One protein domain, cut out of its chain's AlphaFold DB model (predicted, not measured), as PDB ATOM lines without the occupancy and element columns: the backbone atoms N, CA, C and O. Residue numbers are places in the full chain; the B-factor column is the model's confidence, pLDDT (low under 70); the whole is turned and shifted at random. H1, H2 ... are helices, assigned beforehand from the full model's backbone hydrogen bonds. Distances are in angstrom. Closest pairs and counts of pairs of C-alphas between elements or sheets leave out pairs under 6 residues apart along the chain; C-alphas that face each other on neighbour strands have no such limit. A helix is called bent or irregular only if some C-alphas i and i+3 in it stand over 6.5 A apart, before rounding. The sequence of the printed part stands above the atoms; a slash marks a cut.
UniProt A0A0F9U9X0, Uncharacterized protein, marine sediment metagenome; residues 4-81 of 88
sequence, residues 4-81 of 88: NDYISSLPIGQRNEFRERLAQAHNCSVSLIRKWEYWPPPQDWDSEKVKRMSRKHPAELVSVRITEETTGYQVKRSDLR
ATOM      1  N   ASN A   4     102.379  90.859  54.940       95.56
ATOM      2  CA  ASN A   4     102.929  91.877  55.837       95.56
ATOM      3  C   ASN A   4     101.837  92.622  56.607       95.56
ATOM      4  O   ASN A   4     101.953  92.792  57.817       95.56
ATOM      5  N   ASP A   5     100.774  93.022  55.908       96.19
ATOM      6  CA  ASP A   5      99.667  93.774  56.494       96.19
ATOM      7  C   ASP A   5      98.978  92.937  57.579       96.19
ATOM      8  O   ASP A   5      98.769  93.425  58.689       96.19
ATOM      9  N   TYR A   6      98.743  91.647  57.304       97.12
ATOM     10  CA  TYR A   6      98.210  90.699  58.286       97.12
ATOM     11  C   TYR A   6      99.120  90.566  59.515       97.12
ATOM     12  O   TYR A   6      98.672  90.653  60.653       97.12
ATOM     13  N   ILE A   7     100.427  90.367  59.323       96.38
ATOM     14  CA  ILE A   7     101.351  90.228  60.459       96.38
ATOM     15  C   ILE A   7     101.450  91.541  61.242       96.38
ATOM     16  O   ILE A   7     101.562  91.529  62.468       96.38
ATOM     17  N   SER A   8     101.390  92.681  60.561       96.06
ATOM     18  CA  SER A   8     101.421  94.000  61.186       96.06
ATOM     19  C   SER A   8     100.140  94.315  61.960       96.06
ATOM     20  O   SER A   8     100.220  95.040  62.954       96.06
ATOM     21  N   SER A   9      98.991  93.738  61.593       96.88
ATOM     22  CA  SER A   9      97.753  93.872  62.369       96.88
ATOM     23  C   SER A   9      97.758  93.059  63.667       96.88
ATOM     24  O   SER A   9      96.953  93.330  64.555       96.88
ATOM     25  N   LEU A  10      98.665  92.086  63.818       96.56
ATOM     26  CA  LEU A  10      98.825  91.345  65.071       96.56
ATOM     27  C   LEU A  10      99.522  92.202  66.152       96.56
ATOM     28  O   LEU A  10     100.413  93.007  65.828       96.56
ATOM     29  N   PRO A  11      99.203  91.987  67.445       97.06
ATOM     30  CA  PRO A  11      99.930  92.586  68.564       97.06
ATOM     31  C   PRO A  11     101.436  92.322  68.462       97.06
ATOM     32  O   PRO A  11     101.841  91.219  68.101       97.06
ATOM     33  N   ILE A  12     102.275  93.302  68.824       91.06
ATOM     34  CA  ILE A  12     103.742  93.242  68.643       91.06
ATOM     35  C   ILE A  12     104.341  91.932  69.184       91.06
ATOM     36  O   ILE A  12     105.152  91.310  68.496       91.06
ATOM     37  N   GLY A  13     103.897  91.479  70.363       91.81
ATOM     38  CA  GLY A  13     104.358  90.231  70.985       91.81
ATOM     39  C   GLY A  13     103.963  88.952  70.234       91.81
ATOM     40  O   GLY A  13     104.698  87.975  70.282       91.81
ATOM     41  N   GLN A  14     102.864  88.969  69.475       96.12
ATOM     42  CA  GLN A  14     102.360  87.807  68.728       96.12
ATOM     43  C   GLN A  14     102.942  87.704  67.315       96.12
ATOM     44  O   GLN A  14     102.844  86.665  66.666       96.12
ATOM     45  N   ARG A  15     103.577  88.767  66.802       97.19
ATOM     46  CA  ARG A  15     104.119  88.767  65.433       97.19
ATOM     47  C   ARG A  15     105.223  87.733  65.251       97.19
ATOM     48  O   ARG A  15     105.329  87.138  64.183       97.19
ATOM     49  N   ASN A  16     106.094  87.565  66.248       96.50
ATOM     50  CA  ASN A  16     107.176  86.584  66.161       96.50
ATOM     51  C   ASN A  16     106.650  85.153  66.310       96.50
ATOM     52  O   ASN A  16     106.996  84.306  65.496       96.50
ATOM     53  N   GLU A  17     105.733  84.931  67.252       97.31
ATOM     54  CA  GLU A  17     105.046  83.649  67.440       97.31
ATOM     55  C   GLU A  17     104.323  83.202  66.159       97.31
ATOM     56  O   GLU A  17     104.464  82.064  65.709       97.31
ATOM     57  N   PHE A  18     103.617  84.121  65.490       98.12
ATOM     58  CA  PHE A  18     102.981  83.827  64.210       98.12
ATOM     59  C   PHE A  18     103.996  83.400  63.143       98.12
ATOM     60  O   PHE A  18     103.757  82.427  62.426       98.12
ATOM     61  N   ARG A  19     105.130  84.107  63.032       97.94
ATOM     62  CA  ARG A  19     106.184  83.768  62.063       97.94
ATOM     63  C   ARG A  19     106.793  82.402  62.343       97.94
ATOM     64  O   ARG A  19     107.056  81.675  61.394       97.94
ATOM     65  N   GLU A  20     107.019  82.061  63.607       98.00
ATOM     66  CA  GLU A  20     107.540  80.754  64.020       98.00
ATOM     67  C   GLU A  20     106.561  79.638  63.668       98.00
ATOM     68  O   GLU A  20     106.947  78.665  63.024       98.00
ATOM     69  N   ARG A  21     105.274  79.825  63.977       97.94
ATOM     70  CA  ARG A  21     104.217  78.881  63.608       97.94
ATOM     71  C   ARG A  21     104.112  78.694  62.095       97.94
ATOM     72  O   ARG A  21     104.014  77.565  61.622       97.94
ATOM     73  N   LEU A  22     104.155  79.784  61.324       98.12
ATOM     74  CA  LEU A  22     104.107  79.715  59.863       98.12
ATOM     75  C   LEU A  22     105.368  79.044  59.293       98.12
ATOM     76  O   LEU A  22     105.266  78.208  58.400       98.12
ATOM     77  N   ALA A  23     106.546  79.353  59.837       98.12
ATOM     78  CA  ALA A  23     107.804  78.716  59.460       98.12
ATOM     79  C   ALA A  23     107.777  77.204  59.726       98.12
ATOM     80  O   ALA A  23     108.163  76.424  58.858       98.12
ATOM     81  N   GLN A  24     107.255  76.786  60.882       98.12
ATOM     82  CA  GLN A  24     107.071  75.377  61.224       98.12
ATOM     83  C   GLN A  24     106.098  74.685  60.264       98.12
ATOM     84  O   GLN A  24     106.403  73.601  59.771       98.12
ATOM     85  N   ALA A  25     104.964  75.319  59.945       97.62
ATOM     86  CA  ALA A  25     103.970  74.761  59.027       97.62
ATOM     87  C   ALA A  25     104.519  74.566  57.601       97.62
ATOM     88  O   ALA A  25     104.166  73.603  56.927       97.62
ATOM     89  N   HIS A  26     105.421  75.447  57.158       97.56
ATOM     90  CA  HIS A  26     106.109  75.350  55.864       97.56
ATOM     91  C   HIS A  26     107.419  74.554  55.904       97.56
ATOM     92  O   HIS A  26     108.075  74.421  54.871       97.56
ATOM     93  N   ASN A  27     107.821  74.042  57.073       97.12
ATOM     94  CA  ASN A  27     109.121  73.408  57.299       97.12
ATOM     95  C   ASN A  27     110.299  74.261  56.777       97.12
ATOM     96  O   ASN A  27     111.182  73.789  56.057       97.12
ATOM     97  N   CYS A  28     110.297  75.556  57.102       97.25
ATOM     98  CA  CYS A  28     111.325  76.503  56.686       97.25
ATOM     99  C   CYS A  28     111.784  77.404  57.841       97.25
ATOM    100  O   CYS A  28     111.334  77.282  58.974       97.25
ATOM    101  N   SER A  29     112.705  78.333  57.569       97.75
ATOM    102  CA  SER A  29     113.175  79.289  58.577       97.75
ATOM    103  C   SER A  29     112.278  80.526  58.668       97.75
ATOM    104  O   SER A  29     111.731  80.990  57.666       97.75
ATOM    105  N   VAL A  30     112.213  81.142  59.854       97.44
ATOM    106  CA  VAL A  30     111.566  82.456  60.063       97.44
ATOM    107  C   VAL A  30     112.165  83.529  59.147       97.44
ATOM    108  O   VAL A  30     111.461  84.412  58.663       97.44
ATOM    109  N   SER A  31     113.463  83.436  58.850       96.50
ATOM    110  CA  SER A  31     114.130  84.326  57.899       96.50
ATOM    111  C   SER A  31     113.529  84.243  56.495       96.50
ATOM    112  O   SER A  31     113.478  85.259  55.809       96.50
ATOM    113  N   LEU A  32     113.062  83.068  56.056       97.31
ATOM    114  CA  LEU A  32     112.376  82.922  54.773       97.31
ATOM    115  C   LEU A  32     110.973  83.541  54.815       97.31
ATOM    116  O   LEU A  32     110.626  84.268  53.887       97.31
ATOM    117  N   ILE A  33     110.230  83.349  55.912       97.69
ATOM    118  CA  ILE A  33     108.923  83.995  56.128       97.69
ATOM    119  C   ILE A  33     109.043  85.516  56.019       97.69
ATOM    120  O   ILE A  33     108.305  86.145  55.265       97.69
ATOM    121  N   ARG A  34     110.050  86.104  56.676       96.31
ATOM    122  CA  ARG A  34     110.320  87.547  56.592       96.31
ATOM    123  C   ARG A  34     110.562  88.017  55.160       96.31
ATOM    124  O   ARG A  34     110.192  89.133  54.824       96.31
ATOM    125  N   LYS A  35     111.152  87.187  54.296       97.25
ATOM    126  CA  LYS A  35     111.322  87.543  52.879       97.25
ATOM    127  C   LYS A  35     110.008  87.513  52.103       97.25
ATOM    128  O   LYS A  35     109.846  88.325  51.195       97.25
ATOM    129  N   TRP A  36     109.089  86.614  52.456       97.12
ATOM    130  CA  TRP A  36     107.741  86.569  51.880       97.12
ATOM    131  C   TRP A  36     106.896  87.771  52.298       97.12
ATOM    132  O   TRP A  36     106.134  88.282  51.486       97.12
ATOM    133  N   GLU A  37     107.065  88.271  53.526       95.50
ATOM    134  CA  GLU A  37     106.408  89.506  53.989       95.50
ATOM    135  C   GLU A  37     106.744  90.701  53.096       95.50
ATOM    136  O   GLU A  37     105.898  91.545  52.826       95.50
ATOM    137  N   TYR A  38     107.979  90.781  52.613       93.75
ATOM    138  CA  TYR A  38     108.412  91.874  51.750       93.75
ATOM    139  C   TYR A  38     108.167  91.604  50.268       93.75
ATOM    140  O   TYR A  38     108.809  92.238  49.436       93.75
ATOM    141  N   TRP A  39     107.296  90.661  49.905       92.06
ATOM    142  CA  TRP A  39     106.849  90.487  48.527       92.06
ATOM    143  C   TRP A  39     105.399  90.985  48.360       92.06
ATOM    144  O   TRP A  39     104.523  90.535  49.096       92.06
ATOM    145  N   PRO A  40     105.107  91.876  47.390       91.31
ATOM    146  CA  PRO A  40     106.053  92.564  46.508       91.31
ATOM    147  C   PRO A  40     106.950  93.555  47.279       91.31
ATOM    148  O   PRO A  40     106.521  94.095  48.303       91.31
ATOM    149  N   PRO A  41     108.190  93.794  46.811       92.06
ATOM    150  CA  PRO A  41     109.132  94.677  47.491       92.06
ATOM    151  C   PRO A  41     108.619  96.123  47.568       92.06
ATOM    152  O   PRO A  41     107.977  96.594  46.624       92.06
ATOM    153  N   PRO A  42     108.923  96.847  48.661       91.88
ATOM    154  CA  PRO A  42     108.707  98.289  48.738       91.88
ATOM    155  C   PRO A  42     109.399  99.041  47.592       91.88
ATOM    156  O   PRO A  42     110.497  98.671  47.176       91.88
ATOM    157  N   GLN A  43     108.759 100.098  47.081       92.06
ATOM    158  CA  GLN A  43     109.246 100.853  45.914       92.06
ATOM    159  C   GLN A  43     110.543 101.630  46.187       92.06
ATOM    160  O   GLN A  43     111.280 101.936  45.258       92.06
ATOM    161  N   ASP A  44     110.821 101.946  47.451       95.50
ATOM    162  CA  ASP A  44     112.007 102.671  47.910       95.50
ATOM    163  C   ASP A  44     113.248 101.774  48.071       95.50
ATOM    164  O   ASP A  44     114.322 102.260  48.422       95.50
ATOM    165  N   TRP A  45     113.129 100.460  47.853       95.50
ATOM    166  CA  TRP A  45     114.263  99.546  47.964       95.50
ATOM    167  C   TRP A  45     115.094  99.508  46.683       95.50
ATOM    168  O   TRP A  45     114.577  99.293  45.589       95.50
ATOM    169  N   ASP A  46     116.413  99.614  46.841       96.31
ATOM    170  CA  ASP A  46     117.362  99.340  45.766       96.31
ATOM    171  C   ASP A  46     117.372  97.849  45.362       96.31
ATOM    172  O   ASP A  46     116.892  96.960  46.077       96.31
ATOM    173  N   SER A  47     117.946  97.561  44.192       95.00
ATOM    174  CA  SER A  47     117.964  96.215  43.607       95.00
ATOM    175  C   SER A  47     118.715  95.183  44.460       95.00
ATOM    176  O   SER A  47     118.321  94.011  44.496       95.00
ATOM    177  N   GLU A  48     119.760  95.592  45.183       95.81
ATOM    178  CA  GLU A  48     120.528  94.712  46.067       95.81
ATOM    179  C   GLU A  48     119.690  94.308  47.286       95.81
ATOM    180  O   GLU A  48     119.588  93.124  47.637       95.81
ATOM    181  N   LYS A  49     119.015  95.280  47.899       95.38
ATOM    182  CA  LYS A  49     118.124  95.086  49.034       95.38
ATOM    183  C   LYS A  49     116.935  94.218  48.653       95.38
ATOM    184  O   LYS A  49     116.643  93.283  49.399       95.38
ATOM    185  N   VAL A  50     116.310  94.440  47.493       94.69
ATOM    186  CA  VAL A  50     115.245  93.563  46.971       94.69
ATOM    187  C   VAL A  50     115.741  92.122  46.866       94.69
ATOM    188  O   VAL A  50     115.123  91.227  47.444       94.69
ATOM    189  N   LYS A  51     116.893  91.891  46.222       92.19
ATOM    190  CA  LYS A  51     117.472  90.547  46.058       92.19
ATOM    191  C   LYS A  51     117.757  89.859  47.396       92.19
ATOM    192  O   LYS A  51     117.593  88.645  47.526       92.19
ATOM    193  N   ARG A  52     118.197  90.617  48.403       94.06
ATOM    194  CA  ARG A  52     118.542  90.081  49.726       94.06
ATOM    195  C   ARG A  52     117.313  89.807  50.593       94.06
ATOM    196  O   ARG A  52     117.284  88.784  51.283       94.06
ATOM    197  N   MET A  53     116.332  90.707  50.571       95.38
ATOM    198  CA  MET A  53     115.289  90.818  51.596       95.38
ATOM    199  C   MET A  53     113.881  90.468  51.117       95.38
ATOM    200  O   MET A  53     113.014  90.285  51.962       95.38
ATOM    201  N   SER A  54     113.637  90.355  49.813       94.94
ATOM    202  CA  SER A  54     112.321  90.034  49.262       94.94
ATOM    203  C   SER A  54     112.367  88.718  48.495       94.94
ATOM    204  O   SER A  54     113.324  88.427  47.774       94.94
ATOM    205  N   ARG A  55     111.342  87.883  48.662       96.00
ATOM    206  CA  ARG A  55     111.196  86.645  47.898       96.00
ATOM    207  C   ARG A  55     109.726  86.311  47.721       96.00
ATOM    208  O   ARG A  55     108.969  86.357  48.679       96.00
ATOM    209  N   LYS A  56     109.358  85.891  46.511       95.31
ATOM    210  CA  LYS A  56     108.037  85.325  46.226       95.31
ATOM    211  C   LYS A  56     107.724  84.158  47.164       95.31
ATOM    212  O   LYS A  56     108.588  83.310  47.409       95.31
ATOM    213  N   HIS A  57     106.483  84.100  47.631       97.19
ATOM    214  CA  HIS A  57     105.940  82.919  48.296       97.19
ATOM    215  C   HIS A  57     105.964  81.706  47.333       97.19
ATOM    216  O   HIS A  57     105.874  81.911  46.122       97.19
ATOM    217  N   PRO A  58     106.087  80.450  47.792       96.31
ATOM    218  CA  PRO A  58     105.953  79.269  46.931       96.31
ATOM    219  C   PRO A  58     104.610  79.244  46.164       96.31
ATOM    220  O   PRO A  58     103.614  79.795  46.638       96.31
ATOM    221  N   ALA A  59     104.592  78.674  44.955       95.31
ATOM    222  CA  ALA A  59     103.385  78.584  44.103       95.31
ATOM    223  C   ALA A  59     102.652  77.245  44.279       95.31
ATOM    224  O   ALA A  59     101.568  77.011  43.758       95.31
ATOM    225  N   GLU A  60     103.254  76.317  44.988       96.06
ATOM    226  CA  GLU A  60     102.693  75.012  45.229       96.06
ATOM    227  C   GLU A  60     101.372  75.188  45.993       96.06
ATOM    228  O   GLU A  60     101.329  75.843  47.037       96.06
ATOM    229  N   LEU A  61     100.284  74.602  45.474       95.25
ATOM    230  CA  LEU A  61      98.941  74.735  46.059       95.25
ATOM    231  C   LEU A  61      98.918  74.368  47.547       95.25
ATOM    232  O   LEU A  61      98.203  74.993  48.323       95.25
ATOM    233  N   VAL A  62      99.729  73.383  47.947       96.75
ATOM    234  CA  VAL A  62      99.895  72.979  49.348       96.75
ATOM    235  C   VAL A  62     100.455  74.128  50.187       96.75
ATOM    236  O   VAL A  62      99.867  74.475  51.205       96.75
ATOM    237  N   SER A  63     101.540  74.767  49.748       96.81
ATOM    238  CA  SER A  63     102.139  75.906  50.454       96.81
ATOM    239  C   SER A  63     101.182  77.092  50.530       96.81
ATOM    240  O   SER A  63     101.055  77.725  51.575       96.81
ATOM    241  N   VAL A  64     100.483  77.396  49.435       96.81
ATOM    242  CA  VAL A  64      99.462  78.453  49.414       96.81
ATOM    243  C   VAL A  64      98.368  78.158  50.438       96.81
ATOM    244  O   VAL A  64      98.071  79.007  51.276       96.81
ATOM    245  N   ARG A  65      97.827  76.937  50.427       97.25
ATOM    246  CA  ARG A  65      96.773  76.505  51.346       97.25
ATOM    247  C   ARG A  65      97.209  76.574  52.810       97.25
ATOM    248  O   ARG A  65      96.430  77.048  53.628       97.25
ATOM    249  N   ILE A  66      98.447  76.184  53.129       98.12
ATOM    250  CA  ILE A  66      99.006  76.312  54.485       98.12
ATOM    251  C   ILE A  66      98.934  77.767  54.959       98.12
ATOM    252  O   ILE A  66      98.494  78.034  56.077       98.12
ATOM    253  N   THR A  67      99.341  78.723  54.123       97.62
ATOM    254  CA  THR A  67      99.302  80.150  54.480       97.62
ATOM    255  C   THR A  67      97.869  80.681  54.573       97.62
ATOM    256  O   THR A  67      97.561  81.413  55.517       97.62
ATOM    257  N   GLU A  68      96.977  80.289  53.655       97.31
ATOM    258  CA  GLU A  68      95.551  80.639  53.724       97.31
ATOM    259  C   GLU A  68      94.945  80.144  55.052       97.31
ATOM    260  O   GLU A  68      94.400  80.938  55.811       97.31
ATOM    261  N   GLU A  69      95.125  78.872  55.411       97.75
ATOM    262  CA  GLU A  69      94.599  78.292  56.655       97.75
ATOM    263  C   GLU A  69      95.224  78.931  57.909       97.75
ATOM    264  O   GLU A  69      94.513  79.302  58.844       97.75
ATOM    265  N   THR A  70      96.543  79.154  57.913       97.06
ATOM    266  CA  THR A  70      97.263  79.735  59.064       97.06
ATOM    267  C   THR A  70      96.846  81.182  59.351       97.06
ATOM    268  O   THR A  70      96.922  81.639  60.496       97.06
ATOM    269  N   THR A  71      96.395  81.906  58.323       96.75
ATOM    270  CA  THR A  71      95.898  83.290  58.420       96.75
ATOM    271  C   THR A  71      94.379  83.375  58.571       96.75
ATOM    272  O   THR A  71      93.821  84.468  58.489       96.75
ATOM    273  N   GLY A  72      93.677  82.249  58.759       96.31
ATOM    274  CA  GLY A  72      92.213  82.241  58.819       96.31
ATOM    275  C   GLY A  72      91.574  82.752  57.525       96.31
ATOM    276  O   GLY A  72      90.553  83.434  57.554       96.31
ATOM    277  N   TYR A  73      92.212  82.466  56.391       96.38
ATOM    278  CA  TYR A  73      91.843  82.886  55.043       96.38
ATOM    279  C   TYR A  73      91.812  84.401  54.826       96.38
ATOM    280  O   TYR A  73      91.169  84.856  53.876       96.38
ATOM    281  N   GLN A  74      92.487  85.191  55.663       97.06
ATOM    282  CA  GLN A  74      92.578  86.637  55.461       97.06
ATOM    283  C   GLN A  74      93.621  87.027  54.403       97.06
ATOM    284  O   GLN A  74      93.449  88.033  53.715       97.06
ATOM    285  N   VAL A  75      94.680  86.227  54.249       96.31
ATOM    286  CA  VAL A  75      95.633  86.327  53.137       96.31
ATOM    287  C   VAL A  75      95.249  85.270  52.106       96.31
ATOM    288  O   VAL A  75      95.211  84.084  52.434       96.31
ATOM    289  N   LYS A  76      94.927  85.685  50.878       95.69
ATOM    290  CA  LYS A  76      94.472  84.793  49.800       95.69
ATOM    291  C   LYS A  76      95.617  84.406  48.869       95.69
ATOM    292  O   LYS A  76      96.631  85.094  48.776       95.69
ATOM    293  N   ARG A  77      95.434  83.340  48.091       94.56
ATOM    294  CA  ARG A  77      96.358  82.948  47.010       94.56
ATOM    295  C   ARG A  77      96.689  84.074  46.024       94.56
ATOM    296  O   ARG A  77      97.845  84.196  45.625       94.56
ATOM    297  N   SER A  78      95.708  84.917  45.694       93.44
ATOM    298  CA  SER A  78      95.881  86.087  44.827       93.44
ATOM    299  C   SER A  78      96.730  87.180  45.484       93.44
ATOM    300  O   SER A  78      97.452  87.885  44.790       93.44
ATOM    301  N   ASP A  79      96.741  87.273  46.820       93.19
ATOM    302  CA  ASP A  79      97.641  88.172  47.554       93.19
ATOM    303  C   ASP A  79      99.086  87.647  47.585       93.19
ATOM    304  O   ASP A  79     100.038  88.424  47.529       93.19
ATOM    305  N   LEU A  80      99.261  86.324  47.701       93.94
ATOM    306  CA  LEU A  80     100.578  85.683  47.807       93.94
ATOM    307  C   LEU A  80     101.308  85.629  46.464       93.94
ATOM    308  O   LEU A  80     102.530  85.795  46.410       93.94
ATOM    309  N   ARG A  81     100.567  85.332  45.395       93.06
ATOM    310  CA  ARG A  81     101.083  85.062  44.049       93.06
ATOM    311  C   ARG A  81     100.076  85.536  42.988       93.06
ATOM    312  O   ARG A  81      99.481  84.714  42.283       93.06
TER     313      ARG A  81
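AT A GLANCE: This is residues 4 to 81 of the 88 residues of an uncharacterized protein of marine sediment metagenome (UniProt A0A0F9U9X0). Short helices gather round the longest, H2: H1 makes a V with it, H3 crosses its later part, and H5, with H6 packed on it, meets its last turn. H4 lies far out, touching no helix. The 78 printed residues hold six named helices, H1 to H6, and no named strand: all helix, compact, radius of gyration of the C-alphas 12.2 A, spans 33 by 30 by 21 A.

HOW THE PARTS SIT: H1, residues 4 to 9, only just touches H2, residues 12 to 25, with 3 pairs of C-alphas within 8 A, the closest Ile 7 and Arg 15 at 5.9 A. H3, residues 30 to 37, touches H2, about perpendicular at 77 degrees; their closest C-alphas, Ala 23 and Val 30, are 5.3 A apart. H4, residues 47 to 53, is close to H3 but not clearly touching; the closest C-alphas, Lys 35 and Met 53, are 5.3 A apart. H5, residues 61 to 70, only just touches H2, with 3 pairs of C-alphas within 8 A, the closest Leu 22 and Thr 70 at 6.9 A. H6, residues 77 to 80, touches H5; the closest C-alphas, Val 64 and Arg 77, are 6.0 A apart. Every O i to N i+4 pair is within hydrogen-bond range in H1, H3, H4 and H5, and 8 of 10 in H2; H6 is too short for one.

IN THESE COORDINATES: H1 begins at C-alpha 4 (102.929, 91.877, 55.837). H2 is 20.8 A long and only just irregular, C-alphas 13 and 16 being 6.7 A apart. H6 ends at C-alpha 80 (100.578, 85.683, 47.807).

THE WHOLE: The farthest C-alphas, Glu 48 and Gly 72, are 33.5 A apart. The printed part has no cut and no long link, and no printed residue is under 70 in pLDDT.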